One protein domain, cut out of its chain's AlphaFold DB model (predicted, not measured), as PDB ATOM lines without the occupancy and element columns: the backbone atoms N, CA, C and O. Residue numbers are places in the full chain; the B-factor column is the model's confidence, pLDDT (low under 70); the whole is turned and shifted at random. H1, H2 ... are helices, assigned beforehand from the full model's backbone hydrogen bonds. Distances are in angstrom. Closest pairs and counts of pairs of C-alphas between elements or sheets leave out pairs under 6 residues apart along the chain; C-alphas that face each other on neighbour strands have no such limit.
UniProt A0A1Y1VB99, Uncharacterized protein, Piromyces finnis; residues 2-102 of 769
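What this domain is: This is residues 2 to 102 of the 769 residues of an uncharacterized protein of Piromyces finnis (UniProt A0A1Y1VB99). Two helical hairpins, H1 with H2 and H3 with H4, pack together through H1 and H3; H5 makes a corner with H3 near residues 53 to 57, and residues 93 to 102 stick out. The printed part has 101 residues with five named helices, H1 to H5, and no named strand: all helix. It is only just compact, close to loose, radius of gyration of the C-alphas 14.9 A, spanning 55 by 30 by 22 A.

How they stand to each other: Start at H2, residues 32 to 48; it touches H1, residues 6 to 19, at C-alphas 46 and 10, 6.9 A. H1 touches the hub H3, residues 53 to 66, at C-alphas 13 and 58, 6.7 A. H3 touches H4, residues 69 to 77, at C-alphas 64 and 72, 4.5 A. H5, residues 84 to 94, is about perpendicular to H3, 81 degrees, touching at C-alphas 84 and 53, 5.5 A. Every O i to N i+4 pair is within hydrogen-bond range in H2 to H5; H1 has 9 of 10.

Where its parts are: Find C-alpha 6 at (108.666, 186.309, 140.306), where H1 begins; H5 ends at C-alpha 94, at (103.895, 166.586, 150.402). H2 measures 24.7 A.

The domain as a whole: The printed part has no cut; link H1 to H2 is long. Residues 82, 84 to 85 and 96 to 102 are under 70 in pLDDT.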
ATOM      1  N   LYS A   2     115.549 183.474 138.879       89.25
ATOM      2  CA  LYS A   2     114.509 183.981 139.814       89.25
ATOM      3  C   LYS A   2     113.712 185.239 139.396       89.25
ATOM      4  O   LYS A   2     112.494 185.166 139.273       89.25
ATOM      5  N   LYS A   3     114.360 186.367 139.051       92.56
ATOM      6  CA  LYS A   3     113.688 187.629 138.628       92.56
ATOM      7  C   LYS A   3     112.728 187.505 137.419       92.56
ATOM      8  O   LYS A   3     111.930 188.416 137.202       92.56
ATOM      9  N   ARG A   4     112.784 186.430 136.613       93.94
ATOM     10  CA  ARG A   4     111.765 186.119 135.581       93.94
ATOM     11  C   ARG A   4     110.572 185.325 136.136       93.94
ATOM     12  O   ARG A   4     109.465 185.561 135.668       93.94
ATOM     13  N   VAL A   5     110.791 184.444 137.116       94.06
ATOM     14  CA  VAL A   5     109.757 183.612 137.768       94.06
ATOM     15  C   VAL A   5     108.845 184.483 138.629       94.06
ATOM     16  O   VAL A   5     107.649 184.528 138.381       94.06
ATOM     17  N   ILE A   6     109.416 185.329 139.492       95.31
ATOM     18  CA  ILE A   6     108.666 186.309 140.306       95.31
ATOM     19  C   ILE A   6     107.789 187.219 139.418       95.31
ATOM     20  O   ILE A   6     106.667 187.569 139.766       95.31
ATOM     21  N   ARG A   7     108.255 187.568 138.207       95.56
ATOM     22  CA  ARG A   7     107.481 188.345 137.213       95.56
ATOM     23  C   ARG A   7     106.411 187.545 136.457       95.56
ATOM     24  O   ARG A   7     105.581 188.178 135.800       95.56
ATOM     25  N   LYS A   8     106.452 186.208 136.481       96.62
ATOM     26  CA  LYS A   8     105.346 185.347 136.046       96.62
ATOM     27  C   LYS A   8     104.308 185.280 137.161       96.62
ATOM     28  O   LYS A   8     103.211 185.778 136.944       96.62
ATOM     29  N   GLU A   9     104.680 184.842 138.362       96.31
ATOM     30  CA  GLU A   9     103.706 184.643 139.446       96.31
ATOM     31  C   GLU A   9     103.046 185.944 139.904       96.31
ATOM     32  O   GLU A   9     101.834 185.967 140.092       96.31
ATOM     33  N   LYS A  10     103.754 187.082 139.884       96.25
ATOM     34  CA  LYS A  10     103.135 188.410 140.061       96.25
ATOM     35  C   LYS A  10     102.026 188.728 139.055       96.25
ATOM     36  O   LYS A  10     101.095 189.458 139.379       96.25
ATOM     37  N   LYS A  11     102.118 188.221 137.822       97.31
ATOM     38  CA  LYS A  11     101.044 188.350 136.826       97.31
ATOM     39  C   LYS A  11      99.951 187.314 137.048       97.31
ATOM     40  O   LYS A  11      98.792 187.657 136.857       97.31
ATOM     41  N   THR A  12     100.305 186.089 137.432       97.38
ATOM     42  CA  THR A  12      99.331 185.025 137.696       97.38
ATOM     43  C   THR A  12      98.447 185.382 138.888       97.38
ATOM     44  O   THR A  12      97.233 185.387 138.740       97.38
ATOM     45  N   LEU A  13      99.037 185.808 140.011       97.31
ATOM     46  CA  LEU A  13      98.326 186.283 141.201       97.31
ATOM     47  C   LEU A  13      97.484 187.538 140.913       97.31
ATOM     48  O   LEU A  13      96.324 187.590 141.305       97.31
ATOM     49  N   LYS A  14      98.000 188.521 140.154       97.50
ATOM     50  CA  LYS A  14      97.188 189.695 139.766       97.50
ATOM     51  C   LYS A  14      96.032 189.356 138.829       97.50
ATOM     52  O   LYS A  14      94.986 189.987 138.938       97.50
ATOM     53  N   LYS A  15      96.194 188.369 137.941       97.81
ATOM     54  CA  LYS A  15      95.083 187.862 137.129       97.81
ATOM     55  C   LYS A  15      94.077 187.107 138.002       97.81
ATOM     56  O   LYS A  15      92.897 187.368 137.871       97.81
ATOM     57  N   PHE A  16      94.542 186.254 138.912       97.06
ATOM     58  CA  PHE A  16      93.689 185.512 139.840       97.06
ATOM     59  C   PHE A  16      92.842 186.443 140.721       97.06
ATOM     60  O   PHE A  16      91.636 186.242 140.801       97.06
ATOM     61  N   LEU A  17      93.425 187.504 141.298       97.06
ATOM     62  CA  LEU A  17      92.639 188.535 141.989       97.06
ATOM     63  C   LEU A  17      91.609 189.165 141.041       97.06
ATOM     64  O   LEU A  17      90.433 189.216 141.371       97.06
ATOM     65  N   GLN A  18      92.019 189.597 139.843       96.50
ATOM     66  CA  GLN A  18      91.104 190.208 138.873       96.50
ATOM     67  C   GLN A  18      89.963 189.269 138.426       96.50
ATOM     68  O   GLN A  18      88.862 189.747 138.166       96.50
ATOM     69  N   ASP A  19      90.215 187.962 138.321       96.06
ATOM     70  CA  ASP A  19      89.207 186.959 137.970       96.06
ATOM     71  C   ASP A  19      88.207 186.708 139.127       96.06
ATOM     72  O   ASP A  19      87.083 186.298 138.859       96.06
ATOM     73  N   ASN A  20      88.591 186.990 140.384       96.00
ATOM     74  CA  ASN A  20      87.811 186.754 141.612       96.00
ATOM     75  C   ASN A  20      87.428 188.065 142.343       96.00
ATOM     76  O   ASN A  20      87.611 188.183 143.553       96.00
ATOM     77  N   ASN A  21      86.964 189.090 141.613       96.06
ATOM     78  CA  ASN A  21      86.528 190.398 142.157       96.06
ATOM     79  C   ASN A  21      87.532 191.083 143.124       96.06
ATOM     80  O   ASN A  21      87.153 191.824 144.022       96.06
ATOM     81  N   TYR A  22      88.832 190.828 142.953       96.44
ATOM     82  CA  TYR A  22      89.930 191.250 143.837       96.44
ATOM     83  C   TYR A  22      89.847 190.756 145.291       96.44
ATOM     84  O   TYR A  22      90.510 191.329 146.154       96.44
ATOM     85  N   LEU A  23      89.099 189.677 145.547       96.25
ATOM     86  CA  LEU A  23      88.774 189.193 146.895       96.25
ATOM     87  C   LEU A  23      88.123 190.312 147.724       96.25
ATOM     88  O   LEU A  23      88.596 190.720 148.787       96.25
ATOM     89  N   ILE A  24      87.038 190.833 147.151       95.69
ATOM     90  CA  ILE A  24      86.071 191.761 147.734       95.69
ATOM     91  C   ILE A  24      84.694 191.116 147.538       95.69
ATOM     92  O   ILE A  24      84.465 190.472 146.508       95.69
ATOM     93  N   ASP A  25      83.812 191.286 148.522       95.81
ATOM     94  CA  ASP A  25      82.492 190.652 148.593       95.81
ATOM     95  C   ASP A  25      81.738 190.771 147.255       95.81
ATOM     96  O   ASP A  25      81.510 191.897 146.804       95.81
ATOM     97  N   PRO A  26      81.364 189.649 146.602       93.31
ATOM     98  CA  PRO A  26      80.672 189.662 145.316       93.31
ATOM     99  C   PRO A  26      79.278 190.310 145.367       93.31
ATOM    100  O   PRO A  26      78.775 190.695 144.313       93.31
ATOM    101  N   ALA A  27      78.669 190.478 146.548       95.44
ATOM    102  CA  ALA A  27      77.457 191.280 146.714       95.44
ATOM    103  C   ALA A  27      77.718 192.793 146.562       95.44
ATOM    104  O   ALA A  27      76.784 193.564 146.338       95.44
ATOM    105  N   THR A  28      78.980 193.233 146.650       93.06
ATOM    106  CA  THR A  28      79.377 194.644 146.557       93.06
ATOM    107  C   THR A  28      80.210 194.930 145.296       93.06
ATOM    108  O   THR A  28      81.204 194.249 145.022       93.06
ATOM    109  N   PRO A  29      79.869 195.964 144.500       92.31
ATOM    110  CA  PRO A  29      80.713 196.377 143.386       92.31
ATOM    111  C   PRO A  29      82.009 196.998 143.924       92.31
ATOM    112  O   PRO A  29      81.996 198.071 144.527       92.31
ATOM    113  N   ALA A  30      83.136 196.319 143.695       95.62
ATOM    114  CA  ALA A  30      84.438 196.691 144.239       95.62
ATOM    115  C   ALA A  30      84.841 198.141 143.895       95.62
ATOM    116  O   ALA A  30      85.046 198.493 142.728       95.62
ATOM    117  N   SER A  31      85.009 198.979 144.923       97.56
ATOM    118  CA  SER A  31      85.470 200.362 144.772       97.56
ATOM    119  C   SER A  31      86.902 200.406 144.240       97.56
ATOM    120  O   SER A  31      87.751 199.598 144.622       97.56
ATOM    121  N   ALA A  32      87.210 201.404 143.407       97.00
ATOM    122  CA  ALA A  32      88.554 201.604 142.864       97.00
ATOM    123  C   ALA A  32      89.631 201.692 143.964       97.00
ATOM    124  O   ALA A  32      90.732 201.175 143.786       97.00
ATOM    125  N   GLU A  33      89.302 202.273 145.121       97.31
ATOM    126  CA  GLU A  33      90.218 202.381 146.265       97.31
ATOM    127  C   GLU A  33      90.465 201.028 146.950       97.31
ATOM    128  O   GLU A  33      91.598 200.728 147.331       97.31
ATOM    129  N   GLN A  34      89.439 200.172 147.047       96.56
ATOM    130  CA  GLN A  34      89.584 198.796 147.540       96.56
ATOM    131  C   GLN A  34      90.424 197.960 146.560       96.56
ATOM    132  O   GLN A  34      91.329 197.237 146.967       96.56
ATOM    133  N   ILE A  35      90.190 198.105 145.252       97.31
ATOM    134  CA  ILE A  35      90.976 197.429 144.210       97.31
ATOM    135  C   ILE A  35      92.452 197.851 144.281       97.31
ATOM    136  O   ILE A  35      93.343 196.999 144.234       97.31
ATOM    137  N   GLU A  36      92.741 199.149 144.423       96.81
ATOM    138  CA  GLU A  36      94.117 199.628 144.593       96.81
ATOM    139  C   GLU A  36      94.745 199.157 145.915       96.81
ATOM    140  O   GLU A  36      95.932 198.819 145.919       96.81
ATOM    141  N   SER A  37      93.980 199.051 147.009       96.50
ATOM    142  CA  SER A  37      94.492 198.549 148.291       96.50
ATOM    143  C   SER A  37      94.861 197.059 148.226       96.50
ATOM    144  O   SER A  37      95.994 196.713 148.571       96.50
ATOM    145  N   GLN A  38      94.005 196.193 147.668       96.25
ATOM    146  CA  GLN A  38      94.304 194.763 147.493       96.25
ATOM    147  C   GLN A  38      95.470 194.547 146.507       96.25
ATOM    148  O   GLN A  38      96.388 193.760 146.760       96.25
ATOM    149  N   LEU A  39      95.528 195.314 145.408       96.50
ATOM    150  CA  LEU A  39      96.654 195.271 144.461       96.50
ATOM    151  C   LEU A  39      97.972 195.817 145.034       96.50
ATOM    152  O   LEU A  39      99.032 195.501 144.469       96.50
ATOM    153  N   LYS A  40      97.911 196.625 146.101       96.88
ATOM    154  CA  LYS A  40      99.059 197.103 146.879       96.88
ATOM    155  C   LYS A  40      99.501 196.058 147.909       96.88
ATOM    156  O   LYS A  40     100.685 195.737 147.892       96.88
ATOM    157  N   LYS A  41      98.585 195.460 148.692       96.06
ATOM    158  CA  LYS A  41      98.880 194.321 149.592       96.06
ATOM    159  C   LYS A  41      99.595 193.195 148.845       96.06
ATOM    160  O   LYS A  41     100.691 192.794 149.219       96.06
ATOM    161  N   LEU A  42      99.046 192.773 147.702       96.00
ATOM    162  CA  LEU A  42      99.668 191.741 146.869       96.00
ATOM    163  C   LEU A  42     101.078 192.146 146.399       96.00
ATOM    164  O   LEU A  42     101.982 191.317 146.331       96.00
ATOM    165  N   ASP A  43     101.294 193.421 146.066       96.06
ATOM    166  CA  ASP A  43     102.613 193.906 145.651       96.06
ATOM    167  C   ASP A  43     103.620 194.015 146.801       96.06
ATOM    168  O   ASP A  43     104.824 193.954 146.539       96.06
ATOM    169  N   GLU A  44     103.141 194.125 148.037       95.25
ATOM    170  CA  GLU A  44     103.922 194.095 149.270       95.25
ATOM    171  C   GLU A  44     104.312 192.656 149.635       95.25
ATOM    172  O   GLU A  44     105.507 192.380 149.748       95.25
ATOM    173  N   TYR A  45     103.366 191.705 149.644       93.50
ATOM    174  CA  TYR A  45     103.654 190.273 149.824       93.50
ATOM    175  C   TYR A  45     104.639 189.738 148.764       93.50
ATOM    176  O   TYR A  45     105.644 189.112 149.102       93.50
ATOM    177  N   ILE A  46     104.459 190.090 147.480       94.25
ATOM    178  CA  ILE A  46     105.404 189.718 146.403       94.25
ATOM    179  C   ILE A  46     106.777 190.409 146.527       94.25
ATOM    180  O   ILE A  46     107.748 189.978 145.902       94.25
ATOM    181  N   SER A  47     106.891 191.489 147.300       94.44
ATOM    182  CA  SER A  47     108.187 192.134 147.550       94.44
ATOM    183  C   SER A  47     108.969 191.483 148.698       94.44
ATOM    184  O   SER A  47     110.161 191.760 148.824       94.44
ATOM    185  N   GLN A  48     108.321 190.629 149.498       94.19
ATOM    186  CA  GLN A  48     108.908 189.948 150.657       94.19
ATOM    187  C   GLN A  48     109.142 188.446 150.407       94.19
ATOM    188  O   GLN A  48     110.161 187.914 150.836       94.19
ATOM    189  N   MET A  49     108.251 187.771 149.672       94.19
ATOM    190  CA  MET A  49     108.371 186.338 149.368       94.19
ATOM    191  C   MET A  49     109.346 186.034 148.214       94.19
ATOM    192  O   MET A  49     109.355 186.714 147.184       94.19
ATOM    193  N   ASP A  50     110.128 184.957 148.354       94.88
ATOM    194  CA  ASP A  50     110.967 184.423 147.273       94.88
ATOM    195  C   ASP A  50     110.122 183.644 146.232       94.88
ATOM    196  O   ASP A  50     108.924 183.411 146.410       94.88
ATOM    197  N   ALA A  51     110.726 183.267 145.100       93.12
ATOM    198  CA  ALA A  51     110.018 182.694 143.942       93.12
ATOM    199  C   ALA A  51     109.217 181.411 144.248       93.12
ATOM    200  O   ALA A  51     108.191 181.149 143.616       93.12
ATOM    201  N   ASP A  52     109.702 180.631 145.206       92.44
ATOM    202  CA  ASP A  52     109.211 179.296 145.525       92.44
ATOM    203  C   ASP A  52     108.057 179.404 146.545       92.44
ATOM    204  O   ASP A  52     106.952 178.925 146.278       92.44
ATOM    205  N   ASN A  53     108.225 180.224 147.594       93.50
ATOM    206  CA  ASN A  53     107.155 180.639 148.517       93.50
ATOM    207  C   ASN A  53     105.985 181.317 147.775       93.50
ATOM    208  O   ASN A  53     104.829 181.088 148.114       93.50
ATOM    209  N   LEU A  54     106.253 182.101 146.721       94.56
ATOM    210  CA  LEU A  54     105.207 182.674 145.857       94.56
ATOM    211  C   LEU A  54     104.405 181.629 145.078       94.56
ATOM    212  O   LEU A  54     103.243 181.865 144.745       94.56
ATOM    213  N   THR A  55     105.024 180.492 144.765       94.50
ATOM    214  CA  THR A  55     104.357 179.380 144.087       94.50
ATOM    215  C   THR A  55     103.493 178.608 145.085       94.50
ATOM    216  O   THR A  55     102.329 178.352 144.783       94.50
ATOM    217  N   ALA A  56     103.997 178.353 146.299       94.06
ATOM    218  CA  ALA A  56     103.210 177.793 147.400       94.06
ATOM    219  C   ALA A  56     102.013 178.696 147.754       94.06
ATOM    220  O   ALA A  56     100.871 178.253 147.665       94.06
ATOM    221  N   TYR A  57     102.237 179.986 148.037       95.12
ATOM    222  CA  TYR A  57     101.181 180.957 148.356       95.12
ATOM    223  C   TYR A  57     100.070 180.989 147.295       95.12
ATOM    224  O   TYR A  57      98.891 181.011 147.634       95.12
ATOM    225  N   ARG A  58     100.428 180.909 146.004       95.50
ATOM    226  CA  ARG A  58      99.457 180.805 144.907       95.50
ATOM    227  C   ARG A  58      98.627 179.514 144.961       95.50
ATOM    228  O   ARG A  58      97.447 179.570 144.629       95.50
ATOM    229  N   VAL A  59      99.215 178.375 145.328       95.75
ATOM    230  CA  VAL A  59      98.500 177.089 145.462       95.75
ATOM    231  C   VAL A  59      97.538 177.117 146.653       95.75
ATOM    232  O   VAL A  59      96.388 176.717 146.494       95.75
ATOM    233  N   TYR A  60      97.950 177.662 147.800       93.94
ATOM    234  CA  TYR A  60      97.050 177.833 148.949       93.94
ATOM    235  C   TYR A  60      95.927 178.835 148.663       93.94
ATOM    236  O   TYR A  60      94.778 178.538 148.964       93.94
ATOM    237  N   LEU A  61      96.210 179.959 147.996       95.69
ATOM    238  CA  LEU A  61      95.185 180.937 147.608       95.69
ATOM    239  C   LEU A  61      94.167 180.353 146.601       95.69
ATOM    240  O   LEU A  61      92.988 180.696 146.654       95.69
ATOM    241  N   LEU A  62      94.600 179.437 145.721       95.94
ATOM    242  CA  LEU A  62      93.708 178.661 144.848       95.94
ATOM    243  C   LEU A  62      92.818 177.707 145.662       95.94
ATOM    244  O   LEU A  62      91.597 177.813 145.569       95.94
ATOM    245  N   ARG A  63      93.407 176.860 146.521       95.94
ATOM    246  CA  ARG A  63      92.670 175.944 147.417       95.94
ATOM    247  C   ARG A  63      91.690 176.693 148.332       95.94
ATOM    248  O   ARG A  63      90.573 176.242 148.553       95.94
ATOM    249  N   ALA A  64      92.076 177.864 148.830       95.94
ATOM    250  CA  ALA A  64      91.206 178.718 149.630       95.94
ATOM    251  C   ALA A  64      90.007 179.238 148.817       95.94
ATOM    252  O   ALA A  64      88.912 179.306 149.357       95.94
ATOM    253  N   SER A  65      90.172 179.535 147.519       96.19
ATOM    254  CA  SER A  65      89.047 179.927 146.649       96.19
ATOM    255  C   SER A  65      88.147 178.772 146.214       96.19
ATOM    256  O   SER A  65      86.967 178.996 145.960       96.19
ATOM    257  N   GLU A  66      88.663 177.541 146.185       95.81
ATOM    258  CA  GLU A  66      87.847 176.326 146.023       95.81
ATOM    259  C   GLU A  66      86.912 176.129 147.233       95.81
ATOM    260  O   GLU A  66      85.780 175.684 147.065       95.81
ATOM    261  N   ASN A  67      87.333 176.583 148.421       96.75
ATOM    262  CA  ASN A  67      86.513 176.667 149.636       96.75
ATOM    263  C   ASN A  67      85.635 177.943 149.719       96.75
ATOM    264  O   ASN A  67      85.012 178.186 150.751       96.75
ATOM    265  N   GLY A  68      85.575 178.767 148.664       95.50
ATOM    266  CA  GLY A  68      84.738 179.972 148.587       95.50
ATOM    267  C   GLY A  68      85.491 181.306 148.702       95.50
ATOM    268  O   GLY A  68      86.669 181.375 149.053       95.50
ATOM    269  N   TRP A  69      84.797 182.407 148.382       95.00
ATOM    270  CA  TRP A  69      85.418 183.742 148.331       95.00
ATOM    271  C   TRP A  69      85.909 184.211 149.710       95.00
ATOM    272  O   TRP A  69      86.956 184.848 149.796       95.00
ATOM    273  N   GLU A  70      85.185 183.863 150.777       95.88
ATOM    274  CA  GLU A  70      85.492 184.258 152.156       95.88
ATOM    275  C   GLU A  70      86.792 183.621 152.636       95.88
ATOM    276  O   GLU A  70      87.685 184.331 153.085       95.88
ATOM    277  N   ALA A  71      86.957 182.308 152.447       96.25
ATOM    278  CA  ALA A  71      88.186 181.599 152.794       96.25
ATOM    279  C   ALA A  71      89.404 182.162 152.036       96.25
ATOM    280  O   ALA A  71      90.454 182.397 152.637       96.25
ATOM    281  N   ALA A  72      89.258 182.463 150.739       96.06
ATOM    282  CA  ALA A  72      90.300 183.141 149.966       96.06
ATOM    283  C   ALA A  72      90.573 184.578 150.441       96.06
ATOM    284  O   ALA A  72      91.725 185.004 150.443       96.06
ATOM    285  N   SER A  73      89.542 185.325 150.840       95.88
ATOM    286  CA  SER A  73      89.664 186.697 151.338       95.88
ATOM    287  C   SER A  73      90.341 186.741 152.706       95.88
ATOM    288  O   SER A  73      91.275 187.518 152.892       95.88
ATOM    289  N   THR A  74      89.962 185.868 153.638       95.50
ATOM    290  CA  THR A  74      90.645 185.692 154.927       95.50
ATOM    291  C   THR A  74      92.117 185.343 154.700       95.50
ATOM    292  O   THR A  74      92.983 186.100 155.136       95.50
ATOM    293  N   TYR A  75      92.409 184.338 153.860       94.50
ATOM    294  CA  TYR A  75      93.783 183.951 153.490       94.50
ATOM    295  C   TYR A  75      94.561 185.021 152.679       94.50
ATOM    296  O   TYR A  75      95.772 184.926 152.458       94.50
ATOM    297  N   PHE A  76      93.890 186.071 152.201       95.56
ATOM    298  CA  PHE A  76      94.532 187.221 151.559       95.56
ATOM    299  C   PHE A  76      94.730 188.415 152.509       95.56
ATOM    300  O   PHE A  76      95.565 189.284 152.246       95.56
ATOM    301  N   ASN A  77      93.953 188.491 153.590       93.81
ATOM    302  CA  ASN A  77      93.962 189.606 154.532       93.81
ATOM    303  C   ASN A  77      94.735 189.311 155.828       93.81
ATOM    304  O   ASN A  77      95.192 190.266 156.455       93.81
ATOM    305  N   GLU A  78      94.891 188.041 156.205       90.62
ATOM    306  CA  GLU A  78      95.793 187.586 157.267       90.62
ATOM    307  C   GLU A  78      97.267 187.625 156.811       90.62
ATOM    308  O   GLU A  78      97.604 187.333 155.660       90.62
ATOM    309  N   ASP A  79      98.180 187.985 157.720       79.56
ATOM    310  CA  ASP A  79      99.606 188.172 157.410       79.56
ATOM    311  C   ASP A  79     100.392 186.843 157.370       79.56
ATOM    312  O   ASP A  79     101.355 186.621 158.112       79.56
ATOM    313  N   HIS A  80     100.052 185.976 156.410       72.94
ATOM    314  CA  HIS A  80     100.750 184.711 156.119       72.94
ATOM    315  C   HIS A  80     102.202 184.879 155.613       72.94
ATOM    316  O   HIS A  80     102.816 183.924 155.133       72.94
ATOM    317  N   LEU A  81     102.806 186.066 155.744       71.44
ATOM    318  CA  LEU A  81     104.236 186.306 155.513       71.44
ATOM    319  C   LEU A  81     105.118 185.337 156.314       71.44
ATOM    320  O   LEU A  81     106.080 184.802 155.771       71.44
ATOM    321  N   ASN A  82     104.739 185.059 157.565       69.19
ATOM    322  CA  ASN A  82     105.427 184.108 158.447       69.19
ATOM    323  C   ASN A  82     104.995 182.645 158.228       69.19
ATOM    324  O   ASN A  82     105.541 181.735 158.848       69.19
ATOM    325  N   GLU A  83     103.993 182.403 157.382       71.94
ATOM    326  CA  GLU A  83     103.459 181.063 157.118       71.94
ATOM    327  C   GLU A  83     103.842 180.540 155.740       71.94
ATOM    328  O   GLU A  83     103.958 179.333 155.571       71.94
ATOM    329  N   GLY A  84     104.170 181.415 154.785       66.69
ATOM    330  CA  GLY A  84     104.704 181.019 153.480       66.69
ATOM    331  C   GLY A  84     105.948 180.124 153.561       66.69
ATOM    332  O   GLY A  84     106.152 179.306 152.669       66.69
ATOM    333  N   GLU A  85     106.747 180.222 154.631       69.69
ATOM    334  CA  GLU A  85     107.851 179.289 154.909       69.69
ATOM    335  C   GLU A  85     107.359 177.931 155.437       69.69
ATOM    336  O   GLU A  85     107.824 176.895 154.962       69.69
ATOM    337  N   LYS A  86     106.365 177.910 156.343       78.69
ATOM    338  CA  LYS A  86     105.709 176.668 156.801       78.69
ATOM    339  C   LYS A  86     105.065 175.930 155.626       78.69
ATOM    340  O   LYS A  86     105.262 174.734 155.472       78.69
ATOM    341  N   TYR A  87     104.349 176.658 154.771       73.75
ATOM    342  CA  TYR A  87     103.652 176.129 153.602       73.75
ATOM    343  C   TYR A  87     104.600 175.690 152.484       73.75
ATOM    344  O   TYR A  87     104.285 174.744 151.767       73.75
ATOM    345  N   ALA A  88     105.766 176.331 152.336       77.81
ATOM    346  CA  ALA A  88     106.823 175.841 151.454       77.81
ATOM    347  C   ALA A  88     107.445 174.538 151.987       77.81
ATOM    348  O   ALA A  88     107.691 173.626 151.200       77.81
ATOM    349  N   ALA A  89     107.640 174.418 153.306       81.44
ATOM    350  CA  ALA A  89     108.085 173.176 153.936       81.44
ATOM    351  C   ALA A  89     107.024 172.061 153.841       81.44
ATOM    352  O   ALA A  89     107.368 170.935 153.504       81.44
ATOM    353  N   GLU A  90     105.741 172.371 154.048       82.62
ATOM    354  CA  GLU A  90     104.629 171.424 153.885       82.62
ATOM    355  C   GLU A  90     104.490 170.956 152.429       82.62
ATOM    356  O   GLU A  90     104.328 169.765 152.180       82.62
ATOM    357  N   LEU A  91     104.637 171.848 151.438       80.12
ATOM    358  CA  LEU A  91     104.694 171.421 150.034       80.12
ATOM    359  C   LEU A  91     105.927 170.556 149.739       80.12
ATOM    360  O   LEU A  91     105.838 169.663 148.904       80.12
ATOM    361  N   ALA A  92     107.062 170.806 150.399       82.56
ATOM    362  CA  ALA A  92     108.274 170.007 150.234       82.56
ATOM    363  C   ALA A  92     108.172 168.619 150.894       82.56
ATOM    364  O   ALA A  92     108.804 167.690 150.406       82.56
ATOM    365  N   THR A  93     107.366 168.450 151.950       83.38
ATOM    366  CA  THR A  93     107.066 167.132 152.543       83.38
ATOM    367  C   THR A  93     105.888 166.418 151.875       83.38
ATOM    368  O   THR A  93     105.813 165.193 151.933       83.38
ATOM    369  N   MET A  94     104.975 167.152 151.225       70.25
ATOM    370  CA  MET A  94     103.895 166.586 150.402       70.25
ATOM    371  C   MET A  94     104.305 166.278 148.958       70.25
ATOM    372  O   MET A  94     103.630 165.484 148.304       70.25
ATOM    373  N   ALA A  95     105.389 166.870 148.449       70.81
ATOM    374  CA  ALA A  95     106.056 166.391 147.245       70.81
ATOM    375  C   ALA A  95     106.590 164.976 147.543       70.81
ATOM    376  O   ALA A  95     107.447 164.828 148.416       70.81
ATOM    377  N   PRO A  96     106.046 163.921 146.912       52.69
ATOM    378  CA  PRO A  96     106.263 162.568 147.392       52.69
ATOM    379  C   PRO A  96     107.700 162.107 147.157       52.69
ATOM    380  O   PRO A  96     108.303 162.371 146.117       52.69
ATOM    381  N   VAL A  97     108.205 161.324 148.110       49.81
ATOM    382  CA  VAL A  97     109.440 160.546 147.972       49.81
ATOM    383  C   VAL A  97     109.193 159.393 146.987       49.81
ATOM    384  O   VAL A  97     108.933 158.250 147.376       49.81
ATOM    385  N   GLU A  98     109.194 159.716 145.693       52.69
ATOM    386  CA  GLU A  98     109.124 158.742 144.596       52.69
ATOM    387  C   GLU A  98     110.512 158.207 144.201       52.69
ATOM    388  O   GLU A  98     110.595 157.078 143.725       52.69
ATOM    389  N   GLU A  99     111.597 158.947 144.467       54.44
ATOM    390  CA  GLU A  99     112.960 158.560 144.063       54.44
ATOM    391  C   GLU A  99     113.553 157.432 144.948       54.44
ATOM    392  O   GLU A  99     113.978 156.403 144.420       54.44
ATOM    393  N   GLU A 100     113.488 157.521 146.286       51.69
ATOM    394  CA  GLU A 100     114.103 156.513 147.187       51.69
ATOM    395  C   GLU A 100     113.501 155.094 147.052       51.69
ATOM    396  O   GLU A 100     114.138 154.093 147.390       51.69
ATOM    397  N   LYS A 101     112.276 154.964 146.520       52.28
ATOM    398  CA  LYS A 101     111.614 153.659 146.324       52.28
ATOM    399  C   LYS A 101     112.116 152.873 145.108       52.28
ATOM    400  O   LYS A 101     111.722 151.711 144.955       52.28
ATOM    401  N   GLU A 102     112.975 153.460 144.274       53.28
ATOM    402  CA  GLU A 102     113.623 152.762 143.157       53.28
ATOM    403  C   GLU A 102     115.037 152.248 143.499       53.28
ATOM    404  O   GLU A 102     115.513 151.305 142.861       53.28
TER     405      GLU A 102